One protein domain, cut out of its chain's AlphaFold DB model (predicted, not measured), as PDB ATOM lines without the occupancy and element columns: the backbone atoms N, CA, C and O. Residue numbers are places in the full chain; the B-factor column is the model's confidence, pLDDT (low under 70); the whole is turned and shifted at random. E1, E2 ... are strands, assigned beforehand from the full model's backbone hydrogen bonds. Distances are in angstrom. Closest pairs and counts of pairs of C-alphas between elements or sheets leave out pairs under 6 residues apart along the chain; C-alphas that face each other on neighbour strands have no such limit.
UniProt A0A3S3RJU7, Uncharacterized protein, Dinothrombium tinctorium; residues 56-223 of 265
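What this domain is: This is residues 56 to 223 of the 265 residues of an uncharacterized protein of Dinothrombium tinctorium (UniProt A0A3S3RJU7). Eight strands, E1 to E8, wrap round into a nearly closed barrel, with an open seam between its edge strands E1 and E5. A small strongly twisted sheet, E10, E11 and E12, packs with E10 on the outside of the barrel at E5, close to that seam, while the short strand E9 extends the wall beside the first part of E7. The printed part has 168 residues, with no named helix and twelve named strands, E1 to E12 in order along the chain, and the class is all strand. The branched nine-stranded sheet is mixed, with E4 and E8 as its parallel pair; the small sheet has the order E10, E11, E12 and is antiparallel. The whole is compact, with a radius of gyration of the C-alphas of 16.4 A and spans of 45 by 39 by 34 A.

Where its parts are: After residues 56 to 63, E1 covers residues 64 to 72, beginning at C-alpha 64 at (-24.858, 36.127, 11.963) and running 25.6 A. E2, residues 81 to 90, is 29.6 A long, and E3 covers residues 93 to 98. E4, residues 111 to 119, measures 23.4 A. E5 covers residues 129 to 135, and E6, residues 145 to 153, is 23.4 A long. E7, residues 156 to 167, is the longest strand by residues; it measures 30.9 A from C-alpha 156 at (-32.748, 49.718, 15.266) and bends by 57 degrees at residue 159. E8 covers residues 172 to 177 and E9 residues 185 to 188. E10, residues 194 to 203, is 23.3 A long, and E11, residues 206 to 213, is 22.1 A long. E12 covers residues 217 to 222 and ends at C-alpha 222 at (-21.785, 55.641, 11.681).

How they stand to each other: The larger sheet is branched and strongly twisted. E1 to E4 form a meander, each strand the antiparallel neighbour of the one before. In the hairpin of E1 and E2, N 66 and O 87 are 2.8 A apart, within hydrogen-bond range; N 88 and O 95 of E2 and E3 are 2.8 A apart, and N 94 and O 115 of E3 and E4 are 3.0 A apart. E4 and E8 are parallel, at 42 degrees, with N 118 and O 175 at 2.9 A. E5 to E8 form a second meander, with N 134 and O 148 of E5 and E6 at 2.8 A, N 149 and O 160 of E6 and E7 at 2.7 A, and N 163 and O 176 of E7 and E8 at 2.9 A. E7 has staggered pairing: E6 lies on one side of it, and E8, beside residues 162 to 167, and E9, beside residues 156 to 159, on the other side. N 159 and O 185 of E7 and E9 are 2.8 A apart. The closest C-alphas of E1 and E5, those of Gly 64 and Gly 130, are 5.2 A apart. E10, E11 and E12 form a third meander, with N 198 and O 210 at 2.8 A and N 211 and O 218 at 2.9 A. The two sheets form a sandwich, two sheets face to face, their strands at 51 degrees. The closest C-alphas of E5 and E10, those of Gly 130 and Ser 196, are 4.0 A apart. E5 and E11 are near each other, while E12 is apart from E5.

The domain as a whole: The two C-alphas farthest apart, those of Asp 76 and Glu 215, are 50.3 A apart. The printed part has no cut. The link from E3 to E4 is long, 12 residues, and residues 102 to 107 within it stand free. The chain changes from the larger sheet to the smaller at the tight link from E9 to E10. The mean pLDDT of the printed part is 70.3; 83 residues are under 70, among them residues 70 to 83, 100 to 108 and 189 to 223.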
ATOM      1  N   PRO A  56     -17.884  22.284  11.815       92.25
ATOM      2  CA  PRO A  56     -18.836  21.178  11.854       92.25
ATOM      3  C   PRO A  56     -19.917  21.331  12.925       92.25
ATOM      4  O   PRO A  56     -21.053  20.926  12.690       92.25
ATOM      5  N   GLU A  57     -19.609  21.967  14.054       94.75
ATOM      6  CA  GLU A  57     -20.551  22.183  15.154       94.75
ATOM      7  C   GLU A  57     -21.489  23.386  14.955       94.75
ATOM      8  O   GLU A  57     -22.448  23.518  15.715       94.75
ATOM      9  N   VAL A  58     -21.243  24.258  13.966       94.50
ATOM     10  CA  VAL A  58     -22.082  25.444  13.714       94.50
ATOM     11  C   VAL A  58     -23.415  25.023  13.125       94.50
ATOM     12  O   VAL A  58     -23.491  24.472  12.029       94.50
ATOM     13  N   GLU A  59     -24.503  25.344  13.806       94.75
ATOM     14  CA  GLU A  59     -25.812  25.104  13.226       94.75
ATOM     15  C   GLU A  59     -26.113  26.065  12.075       94.75
ATOM     16  O   GLU A  59     -25.902  27.273  12.171       94.75
ATOM     17  N   THR A  60     -26.701  25.533  11.005       92.31
ATOM     18  CA  THR A  60     -27.127  26.316   9.841       92.31
ATOM     19  C   THR A  60     -28.660  26.319   9.696       92.31
ATOM     20  O   THR A  60     -29.322  25.408  10.210       92.31
ATOM     21  N   PRO A  61     -29.264  27.341   9.056       89.75
ATOM     22  CA  PRO A  61     -28.646  28.623   8.710       89.75
ATOM     23  C   PRO A  61     -28.262  29.428   9.956       89.75
ATOM     24  O   PRO A  61     -28.920  29.318  10.989       89.75
ATOM     25  N   ILE A  62     -27.191  30.215   9.852       89.25
ATOM     26  CA  ILE A  62     -26.761  31.127  10.920       89.25
ATOM     27  C   ILE A  62     -27.584  32.422  10.887       89.25
ATOM     28  O   ILE A  62     -28.071  32.819   9.827       89.25
ATOM     29  N   ASN A  63     -27.715  33.091  12.034       85.75
ATOM     30  CA  ASN A  63     -28.309  34.430  12.119       85.75
ATOM     31  C   ASN A  63     -27.256  35.545  11.992       85.75
ATOM     32  O   ASN A  63     -27.623  36.688  11.715       85.75
ATOM     33  N   GLY A  64     -25.975  35.220  12.206       85.38
ATOM     34  CA  GLY A  64     -24.858  36.127  11.963       85.38
ATOM     35  C   GLY A  64     -23.495  35.535  12.297       85.38
ATOM     36  O   GLY A  64     -23.354  34.445  12.861       85.38
ATOM     37  N   VAL A  65     -22.479  36.291  11.896       87.00
ATOM     38  CA  VAL A  65     -21.062  35.961  12.015       87.00
ATOM     39  C   VAL A  65     -20.284  37.245  12.293       87.00
ATOM     40  O   VAL A  65     -20.652  38.303  11.791       87.00
ATOM     41  N   SER A  66     -19.224  37.160  13.091       85.12
ATOM     42  CA  SER A  66     -18.348  38.288  13.396       85.12
ATOM     43  C   SER A  66     -16.914  37.824  13.600       85.12
ATOM     44  O   SER A  66     -16.657  36.729  14.104       85.12
ATOM     45  N   LYS A  67     -15.961  38.698  13.290       80.44
ATOM     46  CA  LYS A  67     -14.560  38.540  13.674       80.44
ATOM     47  C   LYS A  67     -14.388  38.992  15.107       80.44
ATOM     48  O   LYS A  67     -14.989  39.985  15.509       80.44
ATOM     49  N   LEU A  68     -13.502  38.328  15.829       76.56
ATOM     50  CA  LEU A  68     -12.911  38.842  17.055       76.56
ATOM     51  C   LEU A  68     -11.421  39.023  16.797       76.56
ATOM     52  O   LEU A  68     -10.739  38.084  16.384       76.56
ATOM     53  N   GLU A  69     -10.917  40.226  17.032       70.94
ATOM     54  CA  GLU A  69      -9.503  40.547  16.879       70.94
ATOM     55  C   GLU A  69      -8.991  41.202  18.147       70.94
ATOM     56  O   GLU A  69      -9.587  42.165  18.629       70.94
ATOM     57  N   TYR A  70      -7.883  40.692  18.677       66.75
ATOM     58  CA  TYR A  70      -7.255  41.295  19.839       66.75
ATOM     59  C   TYR A  70      -5.744  41.074  19.890       66.75
ATOM     60  O   TYR A  70      -5.205  40.056  19.437       66.75
ATOM     61  N   TRP A  71      -5.071  42.065  20.469       57.03
ATOM     62  CA  TRP A  71      -3.643  42.046  20.746       57.03
ATOM     63  C   TRP A  71      -3.402  41.339  22.071       57.03
ATOM     64  O   TRP A  71      -3.879  41.791  23.102       57.03
ATOM     65  N   LEU A  72      -2.664  40.234  22.069       55.91
ATOM     66  CA  LEU A  72      -2.162  39.683  23.320       55.91
ATOM     67  C   LEU A  72      -0.945  40.508  23.734       55.91
ATOM     68  O   LEU A  72       0.143  40.303  23.188       55.91
ATOM     69  N   ASP A  73      -1.126  41.429  24.681       49.72
ATOM     70  CA  ASP A  73       0.010  41.981  25.416       49.72
ATOM     71  C   ASP A  73       0.670  40.816  26.153       49.72
ATOM     72  O   ASP A  73       0.095  40.214  27.062       49.72
ATOM     73  N   LYS A  74       1.874  40.446  25.716       45.88
ATOM     74  CA  LYS A  74       2.765  39.688  26.582       45.88
ATOM     75  C   LYS A  74       3.397  40.693  27.526       45.88
ATOM     76  O   LYS A  74       3.996  41.668  27.070       45.88
ATOM     77  N   GLU A  75       3.284  40.426  28.821       47.41
ATOM     78  CA  GLU A  75       4.243  40.943  29.786       47.41
ATOM     79  C   GLU A  75       5.654  40.701  29.210       47.41
ATOM     80  O   GLU A  75       6.025  39.576  28.876       47.41
ATOM     81  N   ASP A  76       6.373  41.800  28.995       43.41
ATOM     82  CA  ASP A  76       7.746  41.912  28.505       43.41
ATOM     83  C   ASP A  76       8.085  41.540  27.034       43.41
ATOM     84  O   ASP A  76       8.370  40.408  26.645       43.41
ATOM     85  N   LYS A  77       8.258  42.614  26.243       41.00
ATOM     86  CA  LYS A  77       9.316  42.822  25.222       41.00
ATOM     87  C   LYS A  77       9.341  41.955  23.954       41.00
ATOM     88  O   LYS A  77      10.382  41.894  23.298       41.00
ATOM     89  N   GLN A  78       8.218  41.399  23.509       44.12
ATOM     90  CA  GLN A  78       8.057  41.029  22.094       44.12
ATOM     91  C   GLN A  78       6.755  41.604  21.526       44.12
ATOM     92  O   GLN A  78       5.752  41.592  22.239       44.12
ATOM     93  N   PRO A  79       6.743  42.116  20.275       42.34
ATOM     94  CA  PRO A  79       5.510  42.582  19.643       42.34
ATOM     95  C   PRO A  79       4.454  41.469  19.698       42.34
ATOM     96  O   PRO A  79       4.711  40.330  19.302       42.34
ATOM     97  N   GLY A  80       3.311  41.809  20.299       50.72
ATOM     98  CA  GLY A  80       2.302  40.879  20.795       50.72
ATOM     99  C   GLY A  80       1.740  39.933  19.739       50.72
ATOM    100  O   GLY A  80       1.671  40.234  18.549       50.72
ATOM    101  N   THR A  81       1.316  38.752  20.186       52.38
ATOM    102  CA  THR A  81       0.683  37.759  19.316       52.38
ATOM    103  C   THR A  81      -0.726  38.245  18.959       52.38
ATOM    104  O   THR A  81      -1.562  38.430  19.841       52.38
ATOM    105  N   PHE A  82      -0.999  38.469  17.674       61.47
ATOM    106  CA  PHE A  82      -2.333  38.843  17.203       61.47
ATOM    107  C   PHE A  82      -3.218  37.596  17.156       61.47
ATOM    108  O   PHE A  82      -2.913  36.653  16.423       61.47
ATOM    109  N   ARG A  83      -4.310  37.567  17.926       66.25
ATOM    110  CA  ARG A  83      -5.267  36.456  17.882       66.25
ATOM    111  C   ARG A  83      -6.522  36.888  17.141       66.25
ATOM    112  O   ARG A  83      -7.130  37.908  17.456       66.25
ATOM    113  N   ARG A  84      -6.891  36.081  16.147       76.81
ATOM    114  CA  ARG A  84      -8.139  36.192  15.395       76.81
ATOM    115  C   ARG A  84      -9.016  35.006  15.763       76.81
ATOM    116  O   ARG A  84      -8.547  33.867  15.789       76.81
ATOM    117  N   GLU A  85     -10.277  35.269  16.042       85.56
ATOM    118  CA  GLU A  85     -11.311  34.252  16.209       85.56
ATOM    119  C   GLU A  85     -12.495  34.606  15.304       85.56
ATOM    120  O   GLU A  85     -12.677  35.765  14.925       85.56
ATOM    121  N   ILE A  86     -13.290  33.605  14.943       87.94
ATOM    122  CA  ILE A  86     -14.561  33.794  14.245       87.94
ATOM    123  C   ILE A  86     -15.689  33.350  15.164       87.94
ATOM    124  O   ILE A  86     -15.628  32.280  15.769       87.94
ATOM    125  N   PHE A  87     -16.687  34.209  15.297       90.38
ATOM    126  CA  PHE A  87     -17.859  34.028  16.128       90.38
ATOM    127  C   PHE A  87     -19.064  33.804  15.224       90.38
ATOM    128  O   PHE A  87     -19.373  34.652  14.394       90.38
ATOM    129  N   PHE A  88     -19.762  32.694  15.411       92.06
ATOM    130  CA  PHE A  88     -21.036  32.387  14.774       92.06
ATOM    131  C   PHE A  88     -22.140  32.418  15.816       92.06
ATOM    132  O   PHE A  88     -21.919  31.981  16.944       92.06
ATOM    133  N   TYR A  89     -23.343  32.839  15.436       89.62
ATOM    134  CA  TYR A  89     -24.520  32.620  16.268       89.62
ATOM    135  C   TYR A  89     -25.753  32.251  15.461       89.62
ATOM    136  O   TYR A  89     -25.914  32.589  14.284       89.62
ATOM    137  N   LYS A  90     -26.644  31.560  16.162       89.31
ATOM    138  CA  LYS A  90     -27.960  31.180  15.688       89.31
ATOM    139  C   LYS A  90     -28.910  31.157  16.874       89.31
ATOM    140  O   LYS A  90     -28.660  30.449  17.851       89.31
ATOM    141  N   ASN A  91     -30.003  31.905  16.783       86.25
ATOM    142  CA  ASN A  91     -30.978  32.070  17.856       86.25
ATOM    143  C   ASN A  91     -30.272  32.413  19.184       86.25
ATOM    144  O   ASN A  91     -29.544  33.400  19.270       86.25
ATOM    145  N   SER A  92     -30.437  31.568  20.202       87.12
ATOM    146  CA  SER A  92     -29.841  31.725  21.530       87.12
ATOM    147  C   SER A  92     -28.509  30.986  21.706       87.12
ATOM    148  O   SER A  92     -28.099  30.778  22.844       87.12
ATOM    149  N   TYR A  93     -27.835  30.568  20.633       91.69
ATOM    150  CA  TYR A  93     -26.585  29.801  20.694       91.69
ATOM    151  C   TYR A  93     -25.467  30.451  19.889       91.69
ATOM    152  O   TYR A  93     -25.716  31.149  18.904       91.69
ATOM    153  N   TYR A  94     -24.226  30.196  20.301       93.12
ATOM    154  CA  TYR A  94     -23.045  30.681  19.598       93.12
ATOM    155  C   TYR A  94     -21.878  29.694  19.628       93.12
ATOM    156  O   TYR A  94     -21.782  28.835  20.509       93.12
ATOM    157  N   TRP A  95     -20.965  29.877  18.676       94.62
ATOM    158  CA  TRP A  95     -19.742  29.099  18.508       94.62
ATOM    159  C   TRP A  95     -18.582  30.022  18.154       94.62
ATOM    160  O   TRP A  95     -18.728  30.932  17.342       94.62
ATOM    161  N   VAL A  96     -17.415  29.765  18.735       91.81
ATOM    162  CA  VAL A  96     -16.190  30.523  18.490       91.81
ATOM    163  C   VAL A  96     -15.090  29.576  18.056       91.81
ATOM    164  O   VAL A  96     -14.731  28.664  18.803       91.81
ATOM    165  N   TYR A  97     -14.515  29.824  16.885       91.31
ATOM    166  CA  TYR A  97     -13.374  29.079  16.357       91.31
ATOM    167  C   TYR A  97     -12.145  29.974  16.302       91.31
ATOM    168  O   TYR A  97     -12.247  31.198  16.206       91.31
ATOM    169  N   ASN A  98     -10.961  29.369  16.341       86.06
ATOM    170  CA  ASN A  98      -9.756  30.080  15.932       86.06
ATOM    171  C   ASN A  98      -9.884  30.495  14.459       86.06
ATOM    172  O   ASN A  98     -10.512  29.813  13.654       86.06
ATOM    173  N   TYR A  99      -9.274  31.619  14.110       75.44
ATOM    174  CA  TYR A  99      -9.192  32.074  12.733       75.44
ATOM    175  C   TYR A  99      -7.737  31.986  12.277       75.44
ATOM    176  O   TYR A  99      -6.883  32.754  12.730       75.44
ATOM    177  N   THR A 100      -7.439  31.029  11.404       65.19
ATOM    178  CA  THR A 100      -6.135  30.890  10.752       65.19
ATOM    179  C   THR A 100      -6.170  31.625   9.411       65.19
ATOM    180  O   THR A 100      -7.098  31.473   8.625       65.19
ATOM    181  N   ILE A 101      -5.166  32.473   9.162       53.97
ATOM    182  CA  ILE A 101      -5.042  33.248   7.909       53.97
ATOM    183  C   ILE A 101      -4.823  32.307   6.710       53.97
ATOM    184  O   ILE A 101      -5.220  32.610   5.590       53.97
ATOM    185  N   GLU A 102      -4.249  31.132   6.955       50.97
ATOM    186  CA  GLU A 102      -4.012  30.098   5.956       50.97
ATOM    187  C   GLU A 102      -5.194  29.121   5.901       50.97
ATOM    188  O   GLU A 102      -5.116  27.977   6.344       50.97
ATOM    189  N   LEU A 103      -6.298  29.562   5.294       50.47
ATOM    190  CA  LEU A 103      -7.457  28.717   4.961       50.47
ATOM    191  C   LEU A 103      -7.139  27.575   3.973       50.47
ATOM    192  O   LEU A 103      -8.039  26.839   3.576       50.47
ATOM    193  N   GLN A 104      -5.878  27.416   3.559       44.88
ATOM    194  CA  GLN A 104      -5.443  26.311   2.705       44.88
ATOM    195  C   GLN A 104      -5.411  24.970   3.450       44.88
ATOM    196  O   GLN A 104      -5.562  23.932   2.813       44.88
ATOM    197  N   ASN A 105      -5.277  24.975   4.782       51.91
ATOM    198  CA  ASN A 105      -5.419  23.768   5.594       51.91
ATOM    199  C   ASN A 105      -6.794  23.742   6.260       51.91
ATOM    200  O   ASN A 105      -6.992  24.246   7.371       51.91
ATOM    201  N   GLU A 106      -7.737  23.105   5.568       54.62
ATOM    202  CA  GLU A 106      -9.135  22.899   5.974       54.62
ATOM    203  C   GLU A 106      -9.267  22.128   7.312       54.62
ATOM    204  O   GLU A 106     -10.324  22.123   7.930       54.62
ATOM    205  N   THR A 107      -8.170  21.560   7.828       54.53
ATOM    206  CA  THR A 107      -8.051  20.868   9.125       54.53
ATOM    207  C   THR A 107      -7.656  21.764  10.310       54.53
ATOM    208  O   THR A 107      -7.496  21.267  11.423       54.53
ATOM    209  N   SER A 108      -7.469  23.074  10.108       66.31
ATOM    210  CA  SER A 108      -6.916  23.974  11.139       66.31
ATOM    211  C   SER A 108      -7.951  24.723  11.996       66.31
ATOM    212  O   SER A 108      -7.571  25.373  12.978       66.31
ATOM    213  N   PHE A 109      -9.246  24.611  11.675       80.12
ATOM    214  CA  PHE A 109     -10.329  25.217  12.454       80.12
ATOM    215  C   PHE A 109     -10.710  24.329  13.637       80.12
ATOM    216  O   PHE A 109     -11.183  23.206  13.490       80.12
ATOM    217  N   ARG A 110     -10.508  24.850  14.843       87.69
ATOM    218  CA  ARG A 110     -10.806  24.211  16.118       87.69
ATOM    219  C   ARG A 110     -11.840  25.036  16.866       87.69
ATOM    220  O   ARG A 110     -11.627  26.225  17.115       87.69
ATOM    221  N   LEU A 111     -12.913  24.374  17.296       91.25
ATOM    222  CA  LEU A 111     -13.878  24.959  18.214       91.25
ATOM    223  C   LEU A 111     -13.168  25.313  19.527       91.25
ATOM    224  O   LEU A 111     -12.561  24.466  20.186       91.25
ATOM    225  N   LEU A 112     -13.217  26.590  19.885       88.31
ATOM    226  CA  LEU A 112     -12.613  27.116  21.101       88.31
ATOM    227  C   LEU A 112     -13.633  27.176  22.227       88.31
ATOM    228  O   LEU A 112     -13.312  26.829  23.362       88.31
ATOM    229  N   ARG A 113     -14.830  27.686  21.917       90.88
ATOM    230  CA  ARG A 113     -15.908  27.940  22.876       90.88
ATOM    231  C   ARG A 113     -17.250  27.817  22.171       90.88
ATOM    232  O   ARG A 113     -17.379  28.220  21.019       90.88
ATOM    233  N   ASN A 114     -18.246  27.301  22.867       94.19
ATOM    234  CA  ASN A 114     -19.641  27.396  22.466       94.19
ATOM    235  C   ASN A 114     -20.516  27.566  23.702       94.19
ATOM    236  O   ASN A 114     -20.121  27.257  24.834       94.19
ATOM    237  N   GLY A 115     -21.707  28.095  23.486       93.62
ATOM    238  CA  GLY A 115     -22.536  28.487  24.602       93.62
ATOM    239  C   GLY A 115     -23.888  29.020  24.193       93.62
ATOM    240  O   GLY A 115     -24.318  28.889  23.047       93.62
ATOM    241  N   SER A 116     -24.552  29.624  25.171       91.75
ATOM    242  CA  SER A 116     -25.850  30.264  24.989       91.75
ATOM    243  C   SER A 116     -25.770  31.776  25.186       91.75
ATOM    244  O   SER A 116     -24.950  32.283  25.952       91.75
ATOM    245  N   LEU A 117     -26.620  32.493  24.457       88.06
ATOM    246  CA  LEU A 117     -26.827  33.931  24.557       88.06
ATOM    247  C   LEU A 117     -27.985  34.186  25.523       88.06
ATOM    248  O   LEU A 117     -29.072  33.637  25.340       88.06
ATOM    249  N   ILE A 118     -27.772  35.028  26.533       86.31
ATOM    250  CA  ILE A 118     -28.819  35.425  27.483       86.31
ATOM    251  C   ILE A 118     -28.965  36.940  27.469       86.31
ATOM    252  O   ILE A 118     -28.042  37.665  27.836       86.31
ATOM    253  N   PHE A 119     -30.158  37.407  27.103       80.69
ATOM    254  CA  PHE A 119     -30.538  38.816  27.140       80.69
ATOM    255  C   PHE A 119     -31.286  39.112  28.439       80.69
ATOM    256  O   PHE A 119     -32.306  38.489  28.737       80.69
ATOM    257  N   TYR A 120     -30.787  40.063  29.227       73.31
ATOM    258  CA  TYR A 120     -31.403  40.396  30.520       73.31
ATOM    259  C   TYR A 120     -32.622  41.307  30.416       73.31
ATOM    260  O   TYR A 120     -33.471  41.306  31.303       73.31
ATOM    261  N   GLN A 121     -32.761  42.034  29.311       65.50
ATOM    262  CA  GLN A 121     -34.013  42.693  28.952       65.50
ATOM    263  C   GLN A 121     -34.885  41.657  28.232       65.50
ATOM    264  O   GLN A 121     -34.903  41.592  27.006       65.50
ATOM    265  N   ARG A 122     -35.508  40.775  29.026       51.31
ATOM    266  CA  ARG A 122     -36.194  39.543  28.588       51.31
ATOM    267  C   ARG A 122     -37.348  39.740  27.600       51.31
ATOM    268  O   ARG A 122     -37.793  38.745  27.049       51.31
ATOM    269  N   GLU A 123     -37.844  40.955  27.391       52.03
ATOM    270  CA  GLU A 123     -39.132  41.140  26.712       52.03
ATOM    271  C   GLU A 123     -39.068  41.261  25.178       52.03
ATOM    272  O   GLU A 123     -40.117  41.167  24.562       52.03
ATOM    273  N   ASP A 124     -37.901  41.385  24.518       52.41
ATOM    274  CA  ASP A 124     -37.919  41.846  23.111       52.41
ATOM    275  C   ASP A 124     -36.801  41.346  22.144       52.41
ATOM    276  O   ASP A 124     -36.536  42.005  21.134       52.41
ATOM    277  N   PHE A 125     -36.056  40.271  22.420       58.97
ATOM    278  CA  PHE A 125     -34.932  39.849  21.541       58.97
ATOM    279  C   PHE A 125     -35.195  38.572  20.732       58.97
ATOM    280  O   PHE A 125     -34.247  37.929  20.283       58.97
ATOM    281  N   ASP A 126     -36.463  38.228  20.502       53.56
ATOM    282  CA  ASP A 126     -36.845  37.009  19.774       53.56
ATOM    283  C   ASP A 126     -36.334  36.987  18.321       53.56
ATOM    284  O   ASP A 126     -36.080  35.918  17.769       53.56
ATOM    285  N   GLU A 127     -36.090  38.159  17.723       63.31
ATOM    286  CA  GLU A 127     -35.535  38.294  16.374       63.31
ATOM    287  C   GLU A 127     -34.298  39.201  16.368       63.31
ATOM    288  O   GLU A 127     -34.356  40.406  16.102       63.31
ATOM    289  N   LEU A 128     -33.140  38.611  16.669       69.38
ATOM    290  CA  LEU A 128     -31.853  39.266  16.477       69.38
ATOM    291  C   LEU A 128     -31.394  39.111  15.025       69.38
ATOM    292  O   LEU A 128     -31.141  38.002  14.548       69.38
ATOM    293  N   THR A 129     -31.217  40.235  14.339       68.62
ATOM    294  CA  THR A 129     -30.729  40.278  12.956       68.62
ATOM    295  C   THR A 129     -29.373  40.973  12.925       68.62
ATOM    296  O   THR A 129     -29.295  42.150  13.248       68.62
ATOM    297  N   GLY A 130     -28.296  40.277  12.569       67.88
ATOM    298  CA  GLY A 130     -26.936  40.830  12.606       67.88
ATOM    299  C   GLY A 130     -26.355  41.097  14.012       67.88
ATOM    300  O   GLY A 130     -26.987  41.695  14.886       67.88
ATOM    301  N   LEU A 131     -25.097  40.695  14.196       74.69
ATOM    302  CA  LEU A 131     -24.296  40.909  15.401       74.69
ATOM    303  C   LEU A 131     -22.867  41.218  14.979       74.69
ATOM    304  O   LEU A 131     -22.263  40.451  14.235       74.69
ATOM    305  N   LEU A 132     -22.314  42.290  15.521       72.62
ATOM    306  CA  LEU A 132     -20.898  42.595  15.422       72.62
ATOM    307  C   LEU A 132     -20.317  42.673  16.827       72.62
ATOM    308  O   LEU A 132     -20.890  43.332  17.693       72.62
ATOM    309  N   ILE A 133     -19.194  41.997  17.048       72.12
ATOM    310  CA  ILE A 133     -18.597  41.836  18.371       72.12
ATOM    311  C   ILE A 133     -17.213  42.472  18.416       72.12
ATOM    312  O   ILE A 133     -16.346  42.168  17.603       72.12
ATOM    313  N   TYR A 134     -16.995  43.297  19.429       70.44
ATOM    314  CA  TYR A 134     -15.702  43.866  19.777       70.44
ATOM    315  C   TYR A 134     -15.291  43.364  21.156       70.44
ATOM    316  O   TYR A 134     -16.084  43.440  22.088       70.44
ATOM    317  N   ASP A 135     -14.064  42.874  21.302       67.75
ATOM    318  CA  ASP A 135     -13.502  42.532  22.615       67.75
ATOM    319  C   ASP A 135     -13.080  43.825  23.347       67.75
ATOM    320  O   ASP A 135     -12.457  44.714  22.756       67.75
ATOM    321  N   CYS A 136     -13.448  43.972  24.619       62.44
ATOM    322  CA  CYS A 136     -13.137  45.151  25.424       62.44
ATOM    323  C   CYS A 136     -11.829  44.973  26.204       62.44
ATOM    324  O   CYS A 136     -11.834  44.606  27.380       62.44
ATOM    325  N   PHE A 137     -10.703  45.342  25.585       51.28
ATOM    326  CA  PHE A 137      -9.429  45.493  26.296       51.28
ATOM    327  C   PHE A 137      -9.533  46.598  27.363       51.28
ATOM    328  O   PHE A 137      -9.741  47.768  27.041       51.28
ATOM    329  N   GLY A 138      -9.402  46.223  28.639       44.59
ATOM    330  CA  GLY A 138      -9.433  47.145  29.784       44.59
ATOM    331  C   GLY A 138     -10.698  47.095  30.649       44.59
ATOM    332  O   GLY A 138     -10.768  47.803  31.655       44.59
ATOM    333  N   CYS A 139     -11.682  46.246  30.330       45.31
ATOM    334  CA  CYS A 139     -12.695  45.862  31.314       45.31
ATOM    335  C   CYS A 139     -12.021  44.967  32.363       45.31
ATOM    336  O   CYS A 139     -11.670  43.820  32.119       45.31
ATOM    337  N   ASN A 140     -11.750  45.565  33.512       42.00
ATOM    338  CA  ASN A 140     -10.798  45.100  34.503       42.00
ATOM    339  C   ASN A 140     -11.360  43.935  35.344       42.00
ATOM    340  O   ASN A 140     -11.682  44.173  36.502       42.00
ATOM    341  N   GLN A 141     -11.547  42.717  34.804       45.59
ATOM    342  CA  GLN A 141     -11.898  41.531  35.613       45.59
ATOM    343  C   GLN A 141     -11.271  40.219  35.112       45.59
ATOM    344  O   GLN A 141     -11.160  39.943  33.924       45.59
ATOM    345  N   THR A 142     -10.854  39.401  36.074       51.53
ATOM    346  CA  THR A 142      -9.824  38.361  35.975       51.53
ATOM    347  C   THR A 142     -10.278  36.999  35.434       51.53
ATOM    348  O   THR A 142      -9.444  36.104  35.349       51.53
ATOM    349  N   TYR A 143     -11.541  36.806  35.033       48.56
ATOM    350  CA  TYR A 143     -12.037  35.514  34.506       48.56
ATOM    351  C   TYR A 143     -13.192  35.628  33.495       48.56
ATOM    352  O   TYR A 143     -13.781  34.614  33.120       48.56
ATOM    353  N   GLU A 144     -13.522  36.839  33.047       63.50
ATOM    354  CA  GLU A 144     -14.679  37.112  32.190       63.50
ATOM    355  C   GLU A 144     -14.210  37.844  30.933       63.50
ATOM    356  O   GLU A 144     -13.465  38.820  31.024       63.50
ATOM    357  N   LYS A 145     -14.631  37.379  29.751       74.19
ATOM    358  CA  LYS A 145     -14.408  38.146  28.519       74.19
ATOM    359  C   LYS A 145     -15.534  39.155  28.364       74.19
ATOM    360  O   LYS A 145     -16.700  38.765  28.330       74.19
ATOM    361  N   ALA A 146     -15.187  40.431  28.266       76.50
ATOM    362  CA  ALA A 146     -16.143  41.503  28.047       76.50
ATOM    363  C   ALA A 146     -16.177  41.887  26.567       76.50
ATOM    364  O   ALA A 146     -15.149  41.998  25.906       76.50
ATOM    365  N   TYR A 147     -17.374  42.138  26.067       77.44
ATOM    366  CA  TYR A 147     -17.647  42.440  24.679       77.44
ATOM    367  C   TYR A 147     -18.510  43.690  24.553       77.44
ATOM    368  O   TYR A 147     -19.378  43.967  25.383       77.44
ATOM    369  N   LEU A 148     -18.323  44.407  23.453       76.06
ATOM    370  CA  LEU A 148     -19.297  45.340  22.912       76.06
ATOM    371  C   LEU A 148     -19.938  44.705  21.683       76.06
ATOM    372  O   LEU A 148     -19.255  44.293  20.752       76.06
ATOM    373  N   LEU A 149     -21.257  44.631  21.698       78.31
ATOM    374  CA  LEU A 149     -22.082  44.013  20.678       78.31
ATOM    375  C   LEU A 149     -22.880  45.101  19.975       78.31
ATOM    376  O   LEU A 149     -23.659  45.802  20.619       78.31
ATOM    377  N   LEU A 150     -22.716  45.237  18.667       76.44
ATOM    378  CA  LEU A 150     -23.620  46.018  17.835       76.44
ATOM    379  C   LEU A 150     -24.649  45.065  17.223       76.44
ATOM    380  O   LEU A 150     -24.297  44.164  16.466       76.44
ATOM    381  N   ILE A 151     -25.910  45.260  17.585       78.94
ATOM    382  CA  ILE A 151     -27.026  44.365  17.278       78.94
ATOM    383  C   ILE A 151     -28.082  45.138  16.493       78.94
ATOM    384  O   ILE A 151     -28.447  46.237  16.918       78.94
ATOM    385  N   SER A 152     -28.624  44.566  15.411       76.12
ATOM    386  CA  SER A 152     -29.881  45.070  14.839       76.12
ATOM    387  C   SER A 152     -31.084  44.316  15.403       76.12
ATOM    388  O   SER A 152     -31.151  43.088  15.383       76.12
ATOM    389  N   LYS A 153     -32.047  45.090  15.906       76.38
ATOM    390  CA  LYS A 153     -33.329  44.632  16.450       76.38
ATOM    391  C   LYS A 153     -34.416  45.582  15.979       76.38
ATOM    392  O   LYS A 153     -34.263  46.786  16.168       76.38
ATOM    393  N   ASN A 154     -35.521  45.071  15.436       73.44
ATOM    394  CA  ASN A 154     -36.676  45.880  15.023       73.44
ATOM    395  C   ASN A 154     -36.272  47.125  14.215       73.44
ATOM    396  O   ASN A 154     -36.765  48.218  14.472       73.44
ATOM    397  N   ARG A 155     -35.330  46.973  13.269       73.75
ATOM    398  CA  ARG A 155     -34.793  48.076  12.445       73.75
ATOM    399  C   ARG A 155     -34.018  49.155  13.221       73.75
ATOM    400  O   ARG A 155     -33.777  50.246  12.708       73.75
ATOM    401  N   HIS A 156     -33.576  48.855  14.435       76.56
ATOM    402  CA  HIS A 156     -32.748  49.718  15.266       76.56
ATOM    403  C   HIS A 156     -31.383  49.088  15.518       76.56
ATOM    404  O   HIS A 156     -31.301  47.917  15.890       76.56
ATOM    405  N   LEU A 157     -30.321  49.889  15.415       75.25
ATOM    406  CA  LEU A 157     -29.012  49.474  15.911       75.25
ATOM    407  C   LEU A 157     -28.889  49.784  17.390       75.25
ATOM    408  O   LEU A 157     -29.102  50.917  17.827       75.25
ATOM    409  N   ASN A 158     -28.472  48.779  18.145       78.31
ATOM    410  CA  ASN A 158     -28.211  48.879  19.565       78.31
ATOM    411  C   ASN A 158     -26.771  48.466  19.837       78.31
ATOM    412  O   ASN A 158     -26.330  47.413  19.388       78.31
ATOM    413  N   LEU A 159     -26.050  49.290  20.589       78.06
ATOM    414  CA  LEU A 159     -24.765  48.916  21.154       78.06
ATOM    415  C   LEU A 159     -24.996  48.420  22.580       78.06
ATOM    416  O   LEU A 159     -25.451  49.186  23.429       78.06
ATOM    417  N   CYS A 160     -24.683  47.158  22.832       78.62
ATOM    418  CA  CYS A 160     -24.836  46.493  24.117       78.62
ATOM    419  C   CYS A 160     -23.471  46.052  24.632       78.62
ATOM    420  O   CYS A 160     -22.644  45.570  23.868       78.62
ATOM    421  N   SER A 161     -23.241  46.159  25.933       79.62
ATOM    422  CA  SER A 161     -22.119  45.463  26.558       79.62
ATOM    423  C   SER A 161     -22.542  44.045  26.952       79.62
ATOM    424  O   SER A 161     -23.718  43.798  27.254       79.62
ATOM    425  N   ALA A 162     -21.597  43.110  26.921       81.56
ATOM    426  CA  ALA A 162     -21.835  41.714  27.251       81.56
ATOM    427  C   ALA A 162     -20.628  41.050  27.910       81.56
ATOM    428  O   ALA A 162     -19.500  41.391  27.586       81.56
ATOM    429  N   ASN A 163     -20.870  40.066  28.777       84.44
ATOM    430  CA  ASN A 163     -19.819  39.304  29.455       84.44
ATOM    431  C   ASN A 163     -19.993  37.803  29.194       84.44
ATOM    432  O   ASN A 163     -21.077  37.254  29.398       84.44
ATOM    433  N   GLU A 164     -18.934  37.134  28.750       86.81
ATOM    434  CA  GLU A 164     -18.874  35.679  28.611       86.81
ATOM    435  C   GLU A 164     -18.326  35.056  29.893       86.81
ATOM    436  O   GLU A 164     -17.219  35.372  30.338       86.81
ATOM    437  N   ILE A 165     -19.110  34.143  30.463       87.56
ATOM    438  CA  ILE A 165     -18.807  33.446  31.710       87.56
ATOM    439  C   ILE A 165     -18.899  31.942  31.462       87.56
ATOM    440  O   ILE A 165     -19.821  31.460  30.801       87.56
ATOM    441  N   PHE A 166     -17.960  31.177  32.017       86.75
ATOM    442  CA  PHE A 166     -18.028  29.720  31.985       86.75
ATOM    443  C   PHE A 166     -18.940  29.190  33.103       86.75
ATOM    444  O   PHE A 166     -18.618  29.298  34.290       86.75
ATOM    445  N   ASN A 167     -20.071  28.587  32.734       84.31
ATOM    446  CA  ASN A 167     -20.957  27.898  33.664       84.31
ATOM    447  C   ASN A 167     -20.414  26.488  33.942       84.31
ATOM    448  O   ASN A 167     -20.621  25.558  33.160       84.31
ATOM    449  N   ARG A 168     -19.735  26.324  35.084       84.00
ATOM    450  CA  ARG A 168     -19.139  25.042  35.498       84.00
ATOM    451  C   ARG A 168     -20.163  23.912  35.637       84.00
ATOM    452  O   ARG A 168     -19.816  22.771  35.357       84.00
ATOM    453  N   ASN A 169     -21.401  24.216  36.028       81.81
ATOM    454  CA  ASN A 169     -22.428  23.194  36.253       81.81
ATOM    455  C   ASN A 169     -22.902  22.567  34.937       81.81
ATOM    456  O   ASN A 169     -23.164  21.372  34.875       81.81
ATOM    457  N   GLU A 170     -22.975  23.369  33.877       78.88
ATOM    458  CA  GLU A 170     -23.411  22.926  32.548       78.88
ATOM    459  C   GLU A 170     -22.237  22.600  31.619       78.88
ATOM    460  O   GLU A 170     -22.452  22.142  30.499       78.88
ATOM    461  N   SER A 171     -20.998  22.844  32.070       83.94
ATOM    462  CA  SER A 171     -19.780  22.776  31.254       83.94
ATOM    463  C   SER A 171     -19.908  23.542  29.929       83.94
ATOM    464  O   SER A 171     -19.426  23.098  28.889       83.94
ATOM    465  N   LYS A 172     -20.581  24.699  29.965       85.31
ATOM    466  CA  LYS A 172     -20.891  25.540  28.799       85.31
ATOM    467  C   LYS A 172     -20.589  27.000  29.088       85.31
ATOM    468  O   LYS A 172     -20.645  27.440  30.236       85.31
ATOM    469  N   PHE A 173     -20.298  27.764  28.043       91.12
ATOM    470  CA  PHE A 173     -20.202  29.212  28.170       91.12
ATOM    471  C   PHE A 173     -21.585  29.866  28.079       91.12
ATOM    472  O   PHE A 173     -22.518  29.341  27.465       91.12
ATOM    473  N   VAL A 174     -21.708  31.029  28.705       90.75
ATOM    474  CA  VAL A 174     -22.897  31.872  28.648       90.75
ATOM    475  C   VAL A 174     -22.453  33.295  28.357       90.75
ATOM    476  O   VAL A 174     -21.713  33.880  29.149       90.75
ATOM    477  N   LEU A 175     -22.929  33.861  27.248       88.88
ATOM    478  CA  LEU A 175     -22.735  35.268  26.917       88.88
ATOM    479  C   LEU A 175     -23.942  36.065  27.418       88.88
ATOM    480  O   LEU A 175     -25.050  35.976  26.888       88.88
ATOM    481  N   ARG A 176     -23.714  36.831  28.480       87.25
ATOM    482  CA  ARG A 176     -24.698  37.664  29.170       87.25
ATOM    483  C   ARG A 176     -24.735  39.046  28.545       87.25
ATOM    484  O   ARG A 176     -23.756  39.773  28.643       87.25
ATOM    485  N   ILE A 177     -25.858  39.424  27.947       84.62
ATOM    486  CA  ILE A 177     -26.019  40.666  27.187       84.62
ATOM    487  C   ILE A 177     -26.972  41.597  27.936       84.62
ATOM    488  O   ILE A 177     -28.085  41.203  28.300       84.62
ATOM    489  N   GLY A 178     -26.559  42.846  28.156       75.31
ATOM    490  CA  GLY A 178     -27.454  43.857  28.725       75.31
ATOM    491  C   GLY A 178     -27.638  43.810  30.252       75.31
ATOM    492  O   GLY A 178     -28.665  44.278  30.738       75.31
ATOM    493  N   TYR A 179     -26.713  43.208  31.011       63.31
ATOM    494  CA  TYR A 179     -26.844  42.997  32.465       63.31
ATOM    495  C   TYR A 179     -26.502  44.249  33.298       63.31
ATOM    496  O   TYR A 179     -25.439  44.827  33.105       63.31
ATOM    497  N   GLU A 180     -27.365  44.642  34.246       54.81
ATOM    498  CA  GLU A 180     -27.168  45.682  35.289       54.81
ATOM    499  C   GLU A 180     -26.502  47.008  34.840       54.81
ATOM    500  O   GLU A 180     -27.187  47.994  34.561       54.81
ATOM    501  N   TYR A 181     -25.167  47.043  34.779       48.03
ATOM    502  CA  TYR A 181     -24.340  48.210  34.439       48.03
ATOM    503  C   TYR A 181     -24.134  48.403  32.925       48.03
ATOM    504  O   TYR A 181     -23.639  49.438  32.480       48.03
ATOM    505  N   TYR A 182     -24.544  47.424  32.122       54.50
ATOM    506  CA  TYR A 182     -24.204  47.270  30.710       54.50
ATOM    507  C   TYR A 182     -25.420  47.516  29.815       54.50
ATOM    508  O   TYR A 182     -25.872  46.635  29.092       54.50
ATOM    509  N   LYS A 183     -26.001  48.719  29.884       67.31
ATOM    510  CA  LYS A 183     -27.224  49.057  29.136       67.31
ATOM    511  C   LYS A 183     -26.993  48.998  27.626       67.31
ATOM    512  O   LYS A 183     -26.051  49.598  27.110       67.31
ATOM    513  N   CYS A 184     -27.910  48.350  26.915       76.88
ATOM    514  CA  CYS A 184     -28.047  48.553  25.481       76.88
ATOM    515  C   CYS A 184     -28.457  50.004  25.216       76.88
ATOM    516  O   CYS A 184     -29.408  50.507  25.819       76.88
ATOM    517  N   ARG A 185     -27.746  50.677  24.314       76.25
ATOM    518  CA  ARG A 185     -28.105  52.017  23.843       76.25
ATOM    519  C   ARG A 185     -28.429  51.977  22.364       76.25
ATOM    520  O   ARG A 185     -27.672  51.407  21.583       76.25
ATOM    521  N   ASN A 186     -29.519  52.628  21.983       74.50
ATOM    522  CA  ASN A 186     -29.819  52.859  20.581       74.50
ATOM    523  C   ASN A 186     -28.744  53.787  19.995       74.50
ATOM    524  O   ASN A 186     -28.510  54.875  20.524       74.50
ATOM    525  N   VAL A 187     -28.068  53.329  18.945       71.56
ATOM    526  CA  VAL A 187     -27.073  54.122  18.208       71.56
ATOM    527  C   VAL A 187     -27.601  54.594  16.857       71.56
ATOM    528  O   VAL A 187     -27.067  55.558  16.326       71.56
ATOM    529  N   GLU A 188     -28.664  53.969  16.337       70.19
ATOM    530  CA  GLU A 188     -29.373  54.413  15.135       70.19
ATOM    531  C   GLU A 188     -30.871  54.089  15.245       70.19
ATOM    532  O   GLU A 188     -31.274  52.941  15.481       70.19
ATOM    533  N   LYS A 189     -31.712  55.112  15.050       60.19
ATOM    534  CA  LYS A 189     -33.163  55.025  15.266       60.19
ATOM    535  C   LYS A 189     -33.951  54.458  14.086       60.19
ATOM    536  O   LYS A 189     -35.121  54.169  14.278       60.19
ATOM    537  N   SER A 190     -33.362  54.267  12.910       65.06
ATOM    538  CA  SER A 190     -34.050  53.605  11.796       65.06
ATOM    539  C   SER A 190     -33.061  53.172  10.722       65.06
ATOM    540  O   SER A 190     -32.562  53.997   9.959       65.06
ATOM    541  N   LEU A 191     -32.812  51.871  10.629       63.16
ATOM    542  CA  LEU A 191     -32.233  51.255   9.443       63.16
ATOM    543  C   LEU A 191     -33.330  50.598   8.591       63.16
ATOM    544  O   LEU A 191     -34.413  50.296   9.092       63.16
ATOM    545  N   PRO A 192     -33.070  50.335   7.302       63.44
ATOM    546  CA  PRO A 192     -33.839  49.345   6.550       63.44
ATOM    547  C   PRO A 192     -33.853  47.987   7.279       63.44
ATOM    548  O   PRO A 192     -33.103  47.787   8.230       63.44
ATOM    549  N   SER A 193     -34.686  47.038   6.844       67.62
ATOM    550  CA  SER A 193     -34.687  45.668   7.389       67.62
ATOM    551  C   SER A 193     -33.303  45.027   7.214       67.62
ATOM    552  O   SER A 193     -32.962  44.568   6.125       67.62
ATOM    553  N   VAL A 194     -32.466  45.077   8.254       67.44
ATOM    554  CA  VAL A 194     -31.105  44.534   8.225       67.44
ATOM    555  C   VAL A 194     -31.167  43.041   8.505       67.44
ATOM    556  O   VAL A 194     -31.821  42.626   9.450       67.44
ATOM    557  N   ARG A 195     -30.465  42.240   7.705       67.19
ATOM    558  CA  ARG A 195     -30.322  40.787   7.876       67.19
ATOM    559  C   ARG A 195     -28.998  40.407   8.522       67.19
ATOM    560  O   ARG A 195     -28.964  39.546   9.392       67.19
ATOM    561  N   SER A 196     -27.925  41.088   8.132       69.50
ATOM    562  CA  SER A 196     -26.573  40.839   8.631       69.50
ATOM    563  C   SER A 196     -25.776  42.136   8.695       69.50
ATOM    564  O   SER A 196     -26.006  43.038   7.894       69.50
ATOM    565  N   ILE A 197     -24.822  42.215   9.625       67.56
ATOM    566  CA  ILE A 197     -23.958  43.377   9.854       67.56
ATOM    567  C   ILE A 197     -22.518  42.902  10.032       67.56
ATOM    568  O   ILE A 197     -22.277  41.947  10.759       67.56
ATOM    569  N   THR A 198     -21.571  43.610   9.426       67.62
ATOM    570  CA  THR A 198     -20.133  43.536   9.708       67.62
ATOM    571  C   THR A 198     -19.538  44.946   9.701       67.62
ATOM    572  O   THR A 198     -20.126  45.885   9.164       67.62
ATOM    573  N   ASN A 199     -18.361  45.136  10.289       62.97
ATOM    574  CA  ASN A 199     -17.586  46.364  10.118       62.97
ATOM    575  C   ASN A 199     -16.705  46.310   8.868       62.97
ATOM    576  O   ASN A 199     -16.237  45.244   8.472       62.97
ATOM    577  N   ILE A 200     -16.435  47.483   8.297       55.06
ATOM    578  CA  ILE A 200     -15.353  47.710   7.337       55.06
ATOM    579  C   ILE A 200     -14.375  48.668   8.002       55.06
ATOM    580  O   ILE A 200     -14.459  49.870   7.811       55.06
ATOM    581  N   MET A 201     -13.415  48.135   8.754       50.62
ATOM    582  CA  MET A 201     -12.201  48.886   9.089       50.62
ATOM    583  C   MET A 201     -12.391  50.125  10.002       50.62
ATOM    584  O   MET A 201     -13.484  50.641  10.227       50.62
ATOM    585  N   TYR A 202     -11.282  50.598  10.573       51.12
ATOM    586  CA  TYR A 202     -11.226  51.833  11.356       51.12
ATOM    587  C   TYR A 202     -10.391  52.835  10.566       51.12
ATOM    588  O   TYR A 202      -9.166  52.755  10.573       51.12
ATOM    589  N   LEU A 203     -11.020  53.765   9.856       39.53
ATOM    590  CA  LEU A 203     -10.300  54.950   9.390       39.53
ATOM    591  C   LEU A 203     -10.358  55.984  10.516       39.53
ATOM    592  O   LEU A 203     -11.322  56.008  11.278       39.53
ATOM    593  N   ARG A 204      -9.286  56.768  10.697       45.09
ATOM    594  CA  ARG A 204      -9.143  57.693  11.837       45.09
ATOM    595  C   ARG A 204     -10.439  58.493  12.044       45.09
ATOM    596  O   ARG A 204     -10.791  59.313  11.211       45.09
ATOM    597  N   ASP A 205     -11.083  58.220  13.180       48.12
ATOM    598  CA  ASP A 205     -12.294  58.860  13.709       48.12
ATOM    599  C   ASP A 205     -13.650  58.500  13.053       48.12
ATOM    600  O   ASP A 205     -14.674  59.026  13.490       48.12
ATOM    601  N   GLU A 206     -13.706  57.541  12.120       49.53
ATOM    602  CA  GLU A 206     -14.950  57.104  11.462       49.53
ATOM    603  C   GLU A 206     -15.140  55.580  11.501       49.53
ATOM    604  O   GLU A 206     -14.217  54.800  11.259       49.53
ATOM    605  N   TYR A 207     -16.370  55.153  11.805       56.41
ATOM    606  CA  TYR A 207     -16.766  53.746  11.841       56.41
ATOM    607  C   TYR A 207     -17.621  53.443  10.624       56.41
ATOM    608  O   TYR A 207     -18.684  54.038  10.459       56.41
ATOM    609  N   TYR A 208     -17.194  52.491   9.805       62.75
ATOM    610  CA  TYR A 208     -17.973  52.048   8.659       62.75
ATOM    611  C   TYR A 208     -18.635  50.714   8.978       62.75
ATOM    612  O   TYR A 208     -17.998  49.761   9.438       62.75
ATOM    613  N   VAL A 209     -19.933  50.651   8.719       65.38
ATOM    614  CA  VAL A 209     -20.741  49.450   8.866       65.38
ATOM    615  C   VAL A 209     -21.196  49.003   7.494       65.38
ATOM    616  O   VAL A 209     -21.776  49.774   6.733       65.38
ATOM    617  N   PHE A 210     -20.939  47.738   7.198       67.88
ATOM    618  CA  PHE A 210     -21.443  47.061   6.021       67.88
ATOM    619  C   PHE A 210     -22.534  46.098   6.438       67.88
ATOM    620  O   PHE A 210     -22.324  45.227   7.281       67.88
ATOM    621  N   TYR A 211     -23.721  46.277   5.884       67.12
ATOM    622  CA  TYR A 211     -24.877  45.487   6.254       67.12
ATOM    623  C   TYR A 211     -25.630  44.999   5.024       67.12
ATOM    624  O   TYR A 211     -25.665  45.656   3.987       67.12
ATOM    625  N   ALA A 212     -26.233  43.823   5.153       67.25
ATOM    626  CA  ALA A 212     -27.144  43.265   4.166       67.25
ATOM    627  C   ALA A 212     -28.585  43.564   4.574       67.25
ATOM    628  O   ALA A 212     -28.931  43.483   5.753       67.25
ATOM    629  N   THR A 213     -29.423  43.866   3.595       66.06
ATOM    630  CA  THR A 213     -30.884  43.953   3.707       66.06
ATOM    631  C   THR A 213     -31.516  42.854   2.853       66.06
ATOM    632  O   THR A 213     -30.798  42.028   2.294       66.06
ATOM    633  N   ASP A 214     -32.844  42.837   2.737       61.94
ATOM    634  CA  ASP A 214     -33.538  41.920   1.820       61.94
ATOM    635  C   ASP A 214     -33.164  42.148   0.342       61.94
ATOM    636  O   ASP A 214     -33.188  41.211  -0.448       61.94
ATOM    637  N   GLU A 215     -32.794  43.378  -0.028       57.19
ATOM    638  CA  GLU A 215     -32.624  43.785  -1.432       57.19
ATOM    639  C   GLU A 215     -31.192  44.228  -1.771       57.19
ATOM    640  O   GLU A 215     -30.755  44.145  -2.920       57.19
ATOM    641  N   HIS A 216     -30.453  44.715  -0.772       59.22
ATOM    642  CA  HIS A 216     -29.220  45.472  -0.980       59.22
ATOM    643  C   HIS A 216     -28.133  45.125   0.036       59.22
ATOM    644  O   HIS A 216     -28.415  44.927   1.222       59.22
ATOM    645  N   PHE A 217     -26.879  45.185  -0.411       60.19
ATOM    646  CA  PHE A 217     -25.714  45.360   0.453       60.19
ATOM    647  C   PHE A 217     -25.395  46.850   0.559       60.19
ATOM    648  O   PHE A 217     -25.316  47.546  -0.452       60.19
ATOM    649  N   VAL A 218     -25.226  47.352   1.778       59.47
ATOM    650  CA  VAL A 218     -25.055  48.782   2.038       59.47
ATOM    651  C   VAL A 218     -23.831  49.010   2.906       59.47
ATOM    652  O   VAL A 218     -23.682  48.394   3.959       59.47
ATOM    653  N   LEU A 219     -22.979  49.940   2.482       60.56
ATOM    654  CA  LEU A 219     -21.904  50.499   3.289       60.56
ATOM    655  C   LEU A 219     -22.330  51.877   3.803       60.56
ATOM    656  O   LEU A 219     -22.642  52.763   3.012       60.56
ATOM    657  N   LYS A 220     -22.356  52.054   5.125       59.22
ATOM    658  CA  LYS A 220     -22.758  53.301   5.787       59.22
ATOM    659  C   LYS A 220     -21.735  53.710   6.843       59.22
ATOM    660  O   LYS A 220     -21.271  52.878   7.621       59.22
ATOM    661  N   THR A 221     -21.429  55.000   6.912       58.88
ATOM    662  CA  THR A 221     -20.684  55.601   8.023       58.88
ATOM    663  C   THR A 221     -21.598  55.773   9.236       58.88
ATOM    664  O   THR A 221     -22.716  56.283   9.134       58.88
ATOM    665  N   LEU A 222     -21.141  55.338  10.410       55.47
ATOM    666  CA  LEU A 222     -21.785  55.641  11.681       55.47
ATOM    667  C   LEU A 222     -21.076  56.832  12.336       55.47
ATOM    668  O   LEU A 222     -19.869  56.759  12.586       55.47
ATOM    669  N   PRO A 223     -21.802  57.916  12.672       50.81
ATOM    670  CA  PRO A 223     -21.227  59.036  13.399       50.81
ATOM    671  C   PRO A 223     -20.927  58.597  14.837       50.81
ATOM    672  O   PRO A 223     -21.807  58.591  15.697       50.81
TER     673      PRO A 223